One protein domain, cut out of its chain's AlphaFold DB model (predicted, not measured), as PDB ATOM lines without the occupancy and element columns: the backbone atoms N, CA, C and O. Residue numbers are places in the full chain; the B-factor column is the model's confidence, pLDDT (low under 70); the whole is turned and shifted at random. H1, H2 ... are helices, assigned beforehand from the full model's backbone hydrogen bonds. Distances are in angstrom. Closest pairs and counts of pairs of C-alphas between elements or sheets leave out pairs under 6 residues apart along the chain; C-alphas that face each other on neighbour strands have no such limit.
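What this domain is: This is residues 125 to 212 of the 215 residues of an uncharacterized protein of Flavonifractor sp. An82 (UniProt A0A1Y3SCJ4). Four helices, H1 to H4, make a body with few contacts between helices, and a fifth, H5, lies beyond it at one end of the long axis. The longest helix, H2, runs along one side of this body; the shorter H1, H3 and H4 lie on its other side, with H4 nearest the middle and forming a corner with H3. The printed part has 88 residues with five named helices, H1 to H5 in chain order, and no named strand; its class is all helix. The whole is compact, with a radius of gyration of the C-alphas of 13.1 A, yet elongated in outline, spanning 42 by 21 by 20 A.

How they stand to each other: H1, residues 131 to 139, and H2, residues 146 to 162, are near each other, with 6 pairs of C-alphas within 10 A. H3, residues 173 to 181, is close to H2 but not clearly touching it: their closest C-alphas, those of Leu 175 and Val 152, are 7.2 A apart. These two helices run opposite ways at a steep tilt of 65 degrees. H3 is also near H1. H4, residues 186 to 192, touches H3 only at the corner by their link, the closest C-alphas being those of Phe 179 and Gly 189 at 5.6 A. Their lines are about perpendicular, at 80 degrees. H1 and H4 only just touch, with 3 pairs of C-alphas within 8 A; the closest, those of Phe 133 and Leu 192, are 5.2 A apart. The lines of H1 and H4 are about perpendicular at 70.2 degrees, only just past steep. H2 and H4 are apart. H5, residues 200 to 211, is apart from H1, H2, H3 and H4. In the five helices, H1 to H5, every O i to N i+4 pair is within hydrogen-bond range.

Where its parts are: H1 begins at C-alpha 131, (50.137, -23.564, -2.013), and is 12.3 A long from first to last C-alpha. H2 is 24.2 A long and ends at C-alpha 162, (40.451, -39.170, -9.473). H3 is 12.2 A long and H4 9.9 A. H5 is 16.9 A long and ends at C-alpha 211, (30.165, -43.262, -1.518).

The domain as a whole: The two C-alphas farthest apart are those of Gly 141 and Gly 212, 42.9 A. The first and last printed C-alphas, those of Pro 125 and Gly 212, are 15.9 A apart. The printed part has no cut. The link from H3 to H4 is tight, the other three are short, and no link is long. The mean pLDDT of the printed part is 92.8, and no printed residue is under 70.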
ATOM      1  N   PRO A 125      38.374 -33.597  -2.126       95.19
ATOM      2  CA  PRO A 125      39.115 -33.366  -3.367       95.19
ATOM      3  C   PRO A 125      39.150 -31.885  -3.774       95.19
ATOM      4  O   PRO A 125      40.130 -31.417  -4.362       95.19
ATOM      5  N   GLU A 126      38.117 -31.116  -3.421       93.94
ATOM      6  CA  GLU A 126      38.035 -29.675  -3.685       93.94
ATOM      7  C   GLU A 126      39.036 -28.879  -2.837       93.94
ATOM      8  O   GLU A 126      39.508 -27.819  -3.250       93.94
ATOM      9  N   ARG A 127      39.430 -29.431  -1.683       93.69
ATOM     10  CA  ARG A 127      40.372 -28.829  -0.727       93.69
ATOM     11  C   ARG A 127      41.834 -29.033  -1.110       93.69
ATOM     12  O   ARG A 127      42.708 -28.444  -0.476       93.69
ATOM     13  N   VAL A 128      42.109 -29.868  -2.114       96.94
ATOM     14  CA  VAL A 128      43.474 -30.135  -2.573       96.94
ATOM     15  C   VAL A 128      44.095 -28.833  -3.074       96.94
ATOM     16  O   VAL A 128      43.596 -28.247  -4.025       96.94
ATOM     17  N   ASP A 129      45.185 -28.370  -2.474       96.25
ATOM     18  CA  ASP A 129      45.865 -27.129  -2.860       96.25
ATOM     19  C   ASP A 129      47.371 -27.277  -2.615       96.25
ATOM     20  O   ASP A 129      47.775 -27.578  -1.492       96.25
ATOM     21  N   PRO A 130      48.240 -27.060  -3.618       97.00
ATOM     22  CA  PRO A 130      49.682 -27.145  -3.421       97.00
ATOM     23  C   PRO A 130      50.300 -25.931  -2.710       97.00
ATOM     24  O   PRO A 130      51.439 -25.997  -2.241       97.00
ATOM     25  N   ARG A 131      49.585 -24.804  -2.592       97.06
ATOM     26  CA  ARG A 131      50.137 -23.564  -2.013       97.06
ATOM     27  C   ARG A 131      50.621 -23.701  -0.563       97.06
ATOM     28  O   ARG A 131      51.684 -23.147  -0.268       97.06
ATOM     29  N   PRO A 132      49.928 -24.396   0.365       96.88
ATOM     30  CA  PRO A 132      50.436 -24.585   1.721       96.88
ATOM     31  C   PRO A 132      51.757 -25.362   1.743       96.88
ATOM     32  O   PRO A 132      52.663 -24.996   2.494       96.88
ATOM     33  N   PHE A 133      51.919 -26.358   0.867       96.62
ATOM     34  CA  PHE A 133      53.188 -27.063   0.707       96.62
ATOM     35  C   PHE A 133      54.300 -26.147   0.171       96.62
ATOM     36  O   PHE A 133      55.416 -26.165   0.690       96.62
ATOM     37  N   PHE A 134      54.012 -25.263  -0.788       95.94
ATOM     38  CA  PHE A 134      54.999 -24.279  -1.252       95.94
ATOM     39  C   PHE A 134      55.407 -23.285  -0.160       95.94
ATOM     40  O   PHE A 134      56.593 -22.978  -0.028       95.94
ATOM     41  N   ARG A 135      54.462 -22.828   0.674       95.50
ATOM     42  CA  ARG A 135      54.787 -22.013   1.861       95.50
ATOM     43  C   ARG A 135      55.712 -22.768   2.815       95.50
ATOM     44  O   ARG A 135      56.669 -22.184   3.321       95.50
ATOM     45  N   ARG A 136      55.473 -24.069   3.019       94.62
ATOM     46  CA  ARG A 136      56.359 -24.932   3.811       94.62
ATOM     47  C   ARG A 136      57.756 -25.008   3.197       94.62
ATOM     48  O   ARG A 136      58.714 -24.778   3.927       94.62
ATOM     49  N   CYS A 137      57.879 -25.249   1.891       94.19
ATOM     50  CA  CYS A 137      59.171 -25.264   1.192       94.19
ATOM     51  C   CYS A 137      59.941 -23.961   1.427       94.19
ATOM     52  O   CYS A 137      61.074 -23.987   1.905       94.19
ATOM     53  N   HIS A 138      59.282 -22.823   1.201       93.38
ATOM     54  CA  HIS A 138      59.889 -21.512   1.392       93.38
ATOM     55  C   HIS A 138      60.355 -21.288   2.840       93.38
ATOM     56  O   HIS A 138      61.480 -20.851   3.060       93.38
ATOM     57  N   SER A 139      59.545 -21.677   3.835       92.62
ATOM     58  CA  SER A 139      59.918 -21.577   5.257       92.62
ATOM     59  C   SER A 139      61.134 -22.426   5.649       92.62
ATOM     60  O   SER A 139      61.751 -22.171   6.677       92.62
ATOM     61  N   GLN A 140      61.461 -23.448   4.855       91.62
ATOM     62  CA  GLN A 140      62.632 -24.309   5.039       91.62
ATOM     63  C   GLN A 140      63.824 -23.869   4.167       91.62
ATOM     64  O   GLN A 140      64.800 -24.601   4.054       91.62
ATOM     65  N   GLY A 141      63.746 -22.701   3.514       91.19
ATOM     66  CA  GLY A 141      64.782 -22.212   2.600       91.19
ATOM     67  C   GLY A 141      64.851 -22.968   1.269       91.19
ATOM     68  O   GLY A 141      65.801 -22.793   0.510       91.19
ATOM     69  N   LEU A 142      63.855 -23.804   0.965       91.44
ATOM     70  CA  LEU A 142      63.802 -24.579  -0.266       91.44
ATOM     71  C   LEU A 142      63.105 -23.774  -1.369       91.44
ATOM     72  O   LEU A 142      61.888 -23.572  -1.338       91.44
ATOM     73  N   ILE A 143      63.880 -23.351  -2.367       89.75
ATOM     74  CA  ILE A 143      63.363 -22.731  -3.591       89.75
ATOM     75  C   ILE A 143      63.119 -23.842  -4.612       89.75
ATOM     76  O   ILE A 143      64.046 -24.547  -5.005       89.75
ATOM     77  N   LEU A 144      61.858 -24.013  -5.002       90.69
ATOM     78  CA  LEU A 144      61.467 -24.931  -6.066       90.69
ATOM     79  C   LEU A 144      61.571 -24.217  -7.413       90.69
ATOM     80  O   LEU A 144      61.090 -23.087  -7.537       90.69
ATOM     81  N   ASP A 145      62.168 -24.886  -8.394       92.00
ATOM     82  CA  ASP A 145      62.127 -24.460  -9.790       92.00
ATOM     83  C   ASP A 145      60.724 -24.650 -10.393       92.00
ATOM     84  O   ASP A 145      59.813 -25.209  -9.770       92.00
ATOM     85  N   GLU A 146      60.532 -24.129 -11.604       93.00
ATOM     86  CA  GLU A 146      59.236 -24.171 -12.282       93.00
ATOM     87  C   GLU A 146      58.785 -25.611 -12.565       93.00
ATOM     88  O   GLU A 146      57.612 -25.932 -12.394       93.00
ATOM     89  N   GLU A 147      59.719 -26.504 -12.902       93.00
ATOM     90  CA  GLU A 147      59.433 -27.914 -13.174       93.00
ATOM     91  C   GLU A 147      58.923 -28.643 -11.923       93.00
ATOM     92  O   GLU A 147      57.892 -29.317 -11.967       93.00
ATOM     93  N   ALA A 148      59.574 -28.464 -10.770       92.69
ATOM     94  CA  ALA A 148      59.124 -29.046  -9.512       92.69
ATOM     95  C   ALA A 148      57.768 -28.477  -9.076       92.69
ATOM     96  O   ALA A 148      56.936 -29.208  -8.535       92.69
ATOM     97  N   ARG A 149      57.513 -27.184  -9.310       94.88
ATOM     98  CA  ARG A 149      56.205 -26.575  -9.018       94.88
ATOM     99  C   ARG A 149      55.115 -27.132  -9.924       94.88
ATOM    100  O   ARG A 149      54.039 -27.450  -9.416       94.88
ATOM    101  N   ALA A 150      55.396 -27.272 -11.218       95.06
ATOM    102  CA  ALA A 150      54.488 -27.870 -12.188       95.06
ATOM    103  C   ALA A 150      54.159 -29.321 -11.813       95.06
ATOM    104  O   ALA A 150      52.987 -29.665 -11.713       95.06
ATOM    105  N   ALA A 151      55.161 -30.129 -11.449       94.69
ATOM    106  CA  ALA A 151      54.953 -31.514 -11.026       94.69
ATOM    107  C   ALA A 151      54.015 -31.640  -9.809       94.69
ATOM    108  O   ALA A 151      53.134 -32.502  -9.776       94.69
ATOM    109  N   VAL A 152      54.163 -30.762  -8.806       96.06
ATOM    110  CA  VAL A 152      53.263 -30.737  -7.639       96.06
ATOM    111  C   VAL A 152      51.846 -30.310  -8.053       96.06
ATOM    112  O   VAL A 152      50.870 -30.901  -7.587       96.06
ATOM    113  N   TRP A 153      51.713 -29.313  -8.932       97.19
ATOM    114  CA  TRP A 153      50.418 -28.878  -9.467       97.19
ATOM    115  C   TRP A 153      49.705 -29.981 -10.249       97.19
ATOM    116  O   TRP A 153      48.533 -30.253  -9.980       97.19
ATOM    117  N   ASP A 154      50.409 -30.633 -11.169       96.12
ATOM    118  CA  ASP A 154      49.874 -31.699 -12.013       96.12
ATOM    119  C   ASP A 154      49.413 -32.885 -11.174       96.12
ATOM    120  O   ASP A 154      48.317 -33.413 -11.381       96.12
ATOM    121  N   TYR A 155      50.202 -33.255 -10.162       95.88
ATOM    122  CA  TYR A 155      49.829 -34.292  -9.213       95.88
ATOM    123  C   TYR A 155      48.555 -33.937  -8.438       95.88
ATOM    124  O   TYR A 155      47.612 -34.730  -8.407       95.88
ATOM    125  N   CYS A 156      48.478 -32.732  -7.865       96.56
ATOM    126  CA  CYS A 156      47.273 -32.257  -7.184       96.56
ATOM    127  C   CYS A 156      46.050 -32.265  -8.118       96.56
ATOM    128  O   CYS A 156      44.964 -32.692  -7.720       96.56
ATOM    129  N   GLY A 157      46.223 -31.849  -9.376       96.00
ATOM    130  CA  GLY A 157      45.175 -31.884 -10.395       96.00
ATOM    131  C   GLY A 157      44.740 -33.305 -10.774       96.00
ATOM    132  O   GLY A 157      43.556 -33.550 -11.015       96.00
ATOM    133  N   ALA A 158      45.665 -34.264 -10.814       94.94
ATOM    134  CA  ALA A 158      45.354 -35.673 -11.033       94.94
ATOM    135  C   ALA A 158      44.562 -36.267  -9.858       94.94
ATOM    136  O   ALA A 158      43.500 -36.848 -10.082       94.94
ATOM    137  N   VAL A 159      45.016 -36.050  -8.619       95.12
ATOM    138  CA  VAL A 159      44.339 -36.542  -7.406       95.12
ATOM    139  C   VAL A 159      42.931 -35.962  -7.291       95.12
ATOM    140  O   VAL A 159      41.982 -36.710  -7.057       95.12
ATOM    141  N   ARG A 160      42.767 -34.656  -7.537       95.06
ATOM    142  CA  ARG A 160      41.451 -34.006  -7.532       95.06
ATOM    143  C   ARG A 160      40.485 -34.646  -8.533       95.06
ATOM    144  O   ARG A 160      39.333 -34.879  -8.189       95.06
ATOM    145  N   ARG A 161      40.943 -34.950  -9.755       93.75
ATOM    146  CA  ARG A 161      40.112 -35.593 -10.793       93.75
ATOM    147  C   ARG A 161      39.760 -37.039 -10.463       93.75
ATOM    148  O   ARG A 161      38.665 -37.479 -10.787       93.75
ATOM    149  N   GLN A 162      40.686 -37.779  -9.858       91.56
ATOM    150  CA  GLN A 162      40.451 -39.170  -9.473       91.56
ATOM    151  C   GLN A 162      39.540 -39.290  -8.247       91.56
ATOM    152  O   GLN A 162      38.877 -40.312  -8.090       91.56
ATOM    153  N   GLY A 163      39.531 -38.285  -7.364       89.12
ATOM    154  CA  GLY A 163      38.735 -38.298  -6.135       89.12
ATOM    155  C   GLY A 163      39.140 -39.408  -5.161       89.12
ATOM    156  O   GLY A 163      38.359 -39.785  -4.291       89.12
ATOM    157  N   GLN A 164      40.350 -39.962  -5.300       87.06
ATOM    158  CA  GLN A 164      40.856 -41.024  -4.435       87.06
ATOM    159  C   GLN A 164      42.199 -40.640  -3.812       87.06
ATOM    160  O   GLN A 164      43.093 -40.174  -4.519       87.06
ATOM    161  N   PRO A 165      42.374 -40.859  -2.497       90.44
ATOM    162  CA  PRO A 165      43.655 -40.638  -1.856       90.44
ATOM    163  C   PRO A 165      44.646 -41.750  -2.244       90.44
ATOM    164  O   PRO A 165      44.276 -42.933  -2.262       90.44
ATOM    165  N   PRO A 166      45.917 -41.400  -2.484       89.56
ATOM    166  CA  PRO A 166      46.963 -42.346  -2.853       89.56
ATOM    167  C   PRO A 166      47.386 -43.241  -1.674       89.56
ATOM    168  O   PRO A 166      47.256 -42.902  -0.493       89.56
ATOM    169  N   CYS A 167      47.973 -44.392  -1.991       85.50
ATOM    170  CA  CYS A 167      48.891 -45.099  -1.109       85.50
ATOM    171  C   CYS A 167      50.211 -44.342  -0.980       85.50
ATOM    172  O   CYS A 167      50.636 -43.664  -1.908       85.50
ATOM    173  N   GLU A 168      50.969 -44.651   0.075       85.94
ATOM    174  CA  GLU A 168      52.401 -44.341   0.109       85.94
ATOM    175  C   GLU A 168      53.103 -44.822  -1.170       85.94
ATOM    176  O   GLU A 168      53.711 -44.015  -1.855       85.94
ATOM    177  N   ASN A 169      52.934 -46.096  -1.546       86.50
ATOM    178  CA  ASN A 169      53.568 -46.721  -2.718       86.50
ATOM    179  C   ASN A 169      53.162 -46.137  -4.080       86.50
ATOM    180  O   ASN A 169      53.847 -46.400  -5.059       86.50
ATOM    181  N   GLU A 170      52.089 -45.353  -4.144       87.56
ATOM    182  CA  GLU A 170      51.618 -44.705  -5.375       87.56
ATOM    183  C   GLU A 170      52.159 -43.274  -5.509       87.56
ATOM    184  O   GLU A 170      51.954 -42.628  -6.534       87.56
ATOM    185  N   LEU A 171      52.851 -42.767  -4.480       90.94
ATOM    186  CA  LEU A 171      53.437 -41.435  -4.497       90.94
ATOM    187  C   LEU A 171      54.649 -41.401  -5.449       90.94
ATOM    188  O   LEU A 171      55.594 -42.168  -5.223       90.94
ATOM    189  N   PRO A 172      54.670 -40.496  -6.450       93.19
ATOM    190  CA  PRO A 172      55.803 -40.339  -7.358       93.19
ATOM    191  C   PRO A 172      57.114 -40.033  -6.625       93.19
ATOM    192  O   PRO A 172      57.132 -39.258  -5.663       93.19
ATOM    193  N   ASP A 173      58.228 -40.578  -7.116       91.88
ATOM    194  CA  ASP A 173      59.550 -40.419  -6.489       91.88
ATOM    195  C   ASP A 173      59.980 -38.954  -6.367       91.88
ATOM    196  O   ASP A 173      60.539 -38.547  -5.348       91.88
ATOM    197  N   GLN A 174      59.644 -38.128  -7.359       91.25
ATOM    198  CA  GLN A 174      59.908 -36.690  -7.314       91.25
ATOM    199  C   GLN A 174      59.233 -36.032  -6.097       91.25
ATOM    200  O   GLN A 174      59.875 -35.275  -5.369       91.25
ATOM    201  N   LEU A 175      57.971 -36.372  -5.812       93.31
ATOM    202  CA  LEU A 175      57.244 -35.870  -4.642       93.31
ATOM    203  C   LEU A 175      57.809 -36.416  -3.334       93.31
ATOM    204  O   LEU A 175      57.940 -35.663  -2.370       93.31
ATOM    205  N   ARG A 176      58.200 -37.696  -3.295       93.00
ATOM    206  CA  ARG A 176      58.871 -38.284  -2.123       93.00
ATOM    207  C   ARG A 176      60.149 -37.532  -1.775       93.00
ATOM    208  O   ARG A 176      60.340 -37.165  -0.616       93.00
ATOM    209  N   THR A 177      60.986 -37.252  -2.772       92.88
ATOM    210  CA  THR A 177      62.221 -36.486  -2.585       92.88
ATOM    211  C   THR A 177      61.929 -35.062  -2.120       92.88
ATOM    212  O   THR A 177      62.592 -34.568  -1.209       92.88
ATOM    213  N   LEU A 178      60.913 -34.397  -2.680       93.06
ATOM    214  CA  LEU A 178      60.504 -33.061  -2.233       93.06
ATOM    215  C   LEU A 178      60.012 -33.055  -0.779       93.06
ATOM    216  O   LEU A 178      60.413 -32.195   0.008       93.06
ATOM    217  N   PHE A 179      59.196 -34.033  -0.383       94.75
ATOM    218  CA  PHE A 179      58.750 -34.172   1.005       94.75
ATOM    219  C   PHE A 179      59.933 -34.396   1.950       94.75
ATOM    220  O   PHE A 179      60.070 -33.668   2.931       94.75
ATOM    221  N   ALA A 180      60.850 -35.300   1.605       92.38
ATOM    222  CA  ALA A 180      62.048 -35.545   2.402       92.38
ATOM    223  C   ALA A 180      62.914 -34.279   2.567       92.38
ATOM    224  O   ALA A 180      63.310 -33.944   3.683       92.38
ATOM    225  N   ARG A 181      63.138 -33.512   1.487       91.50
ATOM    226  CA  ARG A 181      63.909 -32.250   1.514       91.50
ATOM    227  C   ARG A 181      63.280 -31.156   2.381       91.50
ATOM    228  O   ARG A 181      63.986 -30.264   2.832       91.50
ATOM    229  N   THR A 182      61.970 -31.216   2.621       90.56
ATOM    230  CA  THR A 182      61.234 -30.275   3.490       90.56
ATOM    231  C   THR A 182      61.083 -30.768   4.935       90.56
ATOM    232  O   THR A 182      60.387 -30.139   5.741       90.56
ATOM    233  N   GLY A 183      61.714 -31.904   5.268       90.12
ATOM    234  CA  GLY A 183      61.577 -32.572   6.563       90.12
ATOM    235  C   GLY A 183      60.173 -33.136   6.803       90.12
ATOM    236  O   GLY A 183      59.795 -33.396   7.945       90.12
ATOM    237  N   CYS A 184      59.369 -33.286   5.750       92.69
ATOM    238  CA  CYS A 184      58.032 -33.844   5.835       92.69
ATOM    239  C   CYS A 184      58.078 -35.364   5.670       92.69
ATOM    240  O   CYS A 184      58.733 -35.903   4.780       92.69
ATOM    241  N   THR A 185      57.294 -36.064   6.489       93.38
ATOM    242  CA  THR A 185      56.895 -37.435   6.152       93.38
ATOM    243  C   THR A 185      55.963 -37.407   4.940       93.38
ATOM    244  O   THR A 185      55.339 -36.378   4.662       93.38
ATOM    245  N   TRP A 186      55.792 -38.538   4.252       92.31
ATOM    246  CA  TRP A 186      54.833 -38.619   3.145       92.31
ATOM    247  C   TRP A 186      53.413 -38.225   3.576       92.31
ATOM    248  O   TRP A 186      52.706 -37.565   2.820       92.31
ATOM    249  N   ARG A 187      53.020 -38.564   4.814       93.50
ATOM    250  CA  ARG A 187      51.711 -38.200   5.366       93.50
ATOM    251  C   ARG A 187      51.585 -36.698   5.527       93.50
ATOM    252  O   ARG A 187      50.670 -36.106   4.978       93.50
ATOM    253  N   THR A 188      52.536 -36.078   6.223       94.19
ATOM    254  CA  THR A 188      52.541 -34.626   6.437       94.19
ATOM    255  C   THR A 188      52.584 -33.868   5.111       94.19
ATOM    256  O   THR A 188      51.899 -32.862   4.964       94.19
ATOM    257  N   GLY A 189      53.355 -34.362   4.137       95.50
ATOM    258  CA  GLY A 189      53.415 -33.800   2.791       95.50
ATOM    259  C   GLY A 189      52.057 -33.826   2.090       95.50
ATOM    260  O   GLY A 189      51.586 -32.783   1.653       95.50
ATOM    261  N   LEU A 190      51.387 -34.982   2.046       95.81
ATOM    262  CA  LEU A 190      50.044 -35.095   1.467       95.81
ATOM    263  C   LEU A 190      49.010 -34.238   2.204       95.81
ATOM    264  O   LEU A 190      48.211 -33.562   1.564       95.81
ATOM    265  N   GLU A 191      49.051 -34.205   3.533       95.31
ATOM    266  CA  GLU A 191      48.125 -33.398   4.327       95.31
ATOM    267  C   GLU A 191      48.307 -31.893   4.072       95.31
ATOM    268  O   GLU A 191      47.319 -31.163   4.018       95.31
ATOM    269  N   LEU A 192      49.543 -31.426   3.840       96.44
ATOM    270  CA  LEU A 192      49.817 -30.049   3.402       96.44
ATOM    271  C   LEU A 192      49.262 -29.745   2.007       96.44
ATOM    272  O   LEU A 192      48.993 -28.585   1.710       96.44
ATOM    273  N   LEU A 193      49.097 -30.766   1.164       96.94
ATOM    274  CA  LEU A 193      48.432 -30.650  -0.133       96.94
ATOM    275  C   LEU A 193      46.904 -30.756  -0.022       96.94
ATOM    276  O   LEU A 193      46.234 -30.698  -1.047       96.94
ATOM    277  N   GLY A 194      46.338 -30.949   1.175       95.94
ATOM    278  CA  GLY A 194      44.905 -31.204   1.359       95.94
ATOM    279  C   GLY A 194      44.469 -32.618   0.956       95.94
ATOM    280  O   GLY A 194      43.296 -32.835   0.672       95.94
ATOM    281  N   ILE A 195      45.400 -33.577   0.910       96.31
ATOM    282  CA  ILE A 195      45.152 -34.960   0.479       96.31
ATOM    283  C   ILE A 195      45.170 -35.906   1.702       96.31
ATOM    284  O   ILE A 195      46.151 -35.910   2.454       96.31
ATOM    285  N   PRO A 196      44.142 -36.759   1.901       95.19
ATOM    286  CA  PRO A 196      44.096 -37.723   2.995       95.19
ATOM    287  C   PRO A 196      45.237 -38.748   2.930       95.19
ATOM    288  O   PRO A 196      45.354 -39.519   1.979       95.19
ATOM    289  N   ALA A 197      46.039 -38.836   3.993       93.31
ATOM    290  CA  ALA A 197      47.091 -39.842   4.137       93.31
ATOM    291  C   ALA A 197      46.624 -41.022   5.012       93.31
ATOM    292  O   ALA A 197      46.947 -41.124   6.197       93.31
ATOM    293  N   LEU A 198      45.825 -41.920   4.429       91.81
ATOM    294  CA  LEU A 198      45.094 -42.952   5.175       91.81
ATOM    295  C   LEU A 198      45.791 -44.324   5.177       91.81
ATOM    296  O   LEU A 198      46.306 -44.802   4.157       91.81
ATOM    297  N   SER A 199      45.721 -45.017   6.321       89.31
ATOM    298  CA  SER A 199      46.068 -46.445   6.408       89.31
ATOM    299  C   SER A 199      45.158 -47.293   5.511       89.31
ATOM    300  O   SER A 199      44.053 -46.870   5.176       89.31
ATOM    301  N   LYS A 200      45.579 -48.511   5.140       89.00
ATOM    302  CA  LYS A 200      44.782 -49.398   4.268       89.00
ATOM    303  C   LYS A 200      43.369 -49.650   4.814       89.00
ATOM    304  O   LYS A 200      42.413 -49.575   4.051       89.00
ATOM    305  N   ALA A 201      43.249 -49.923   6.115       88.88
ATOM    306  CA  ALA A 201      41.963 -50.189   6.760       88.88
ATOM    307  C   ALA A 201      41.061 -48.946   6.764       88.88
ATOM    308  O   ALA A 201      39.940 -49.007   6.278       88.88
ATOM    309  N   VAL A 202      41.584 -47.797   7.210       91.56
ATOM    310  CA  VAL A 202      40.812 -46.540   7.239       91.56
ATOM    311  C   VAL A 202      40.439 -46.086   5.828       91.56
ATOM    312  O   VAL A 202      39.356 -45.574   5.613       91.56
ATOM    313  N   ARG A 203      41.294 -46.303   4.827       91.88
ATOM    314  CA  ARG A 203      40.976 -45.939   3.443       91.88
ATOM    315  C   ARG A 203      39.842 -46.769   2.856       91.88
ATOM    316  O   ARG A 203      39.057 -46.230   2.088       91.88
ATOM    317  N   ARG A 204      39.782 -48.066   3.179       90.94
ATOM    318  CA  ARG A 204      38.667 -48.928   2.767       90.94
ATOM    319  C   ARG A 204      37.355 -48.362   3.308       90.94
ATOM    320  O   ARG A 204      36.478 -48.069   2.510       90.94
ATOM    321  N   HIS A 205      37.331 -48.088   4.610       91.88
ATOM    322  CA  HIS A 205      36.208 -47.445   5.283       91.88
ATOM    323  C   HIS A 205      35.807 -46.124   4.626       91.88
ATOM    324  O   HIS A 205      34.668 -45.939   4.216       91.88
ATOM    325  N   MET A 206      36.773 -45.218   4.445       93.38
ATOM    326  CA  MET A 206      36.511 -43.894   3.882       93.38
ATOM    327  C   MET A 206      35.965 -43.949   2.451       93.38
ATOM    328  O   MET A 206      35.206 -43.069   2.068       93.38
ATOM    329  N   ARG A 207      36.304 -44.977   1.658       90.88
ATOM    330  CA  ARG A 207      35.705 -45.164   0.326       90.88
ATOM    331  C   ARG A 207      34.209 -45.446   0.412       90.88
ATOM    332  O   ARG A 207      33.467 -44.877  -0.379       90.88
ATOM    333  N   CYS A 208      33.787 -46.286   1.354       89.31
ATOM    334  CA  CYS A 208      32.375 -46.561   1.603       89.31
ATOM    335  C   CYS A 208      31.668 -45.311   2.146       89.31
ATOM    336  O   CYS A 208      30.664 -44.880   1.583       89.31
ATOM    337  N   TYR A 209      32.279 -44.645   3.134       90.12
ATOM    338  CA  TYR A 209      31.776 -43.393   3.706       90.12
ATOM    339  C   TYR A 209      31.558 -42.297   2.648       90.12
ATOM    340  O   TYR A 209      30.485 -41.705   2.580       90.12
ATOM    341  N   TRP A 210      32.536 -42.045   1.769       91.69
ATOM    342  CA  TRP A 210      32.395 -41.048   0.699       91.69
ATOM    343  C   TRP A 210      31.397 -41.455  -0.388       91.69
ATOM    344  O   TRP A 210      30.833 -40.581  -1.040       91.69
ATOM    345  N   ALA A 211      31.176 -42.756  -0.593       87.94
ATOM    346  CA  ALA A 211      30.165 -43.262  -1.518       87.94
ATOM    347  C   ALA A 211      28.740 -43.216  -0.938       87.94
ATOM    348  O   ALA A 211      27.785 -43.448  -1.677       87.94
ATOM    349  N   GLY A 212      28.586 -42.928   0.362       82.69
ATOM    350  CA  GLY A 212      27.301 -43.008   1.057       82.69
ATOM    351  C   GLY A 212      26.779 -44.441   1.183       82.69
ATOM    352  O   GLY A 212      25.570 -44.649   1.233       82.69
TER     353      GLY A 212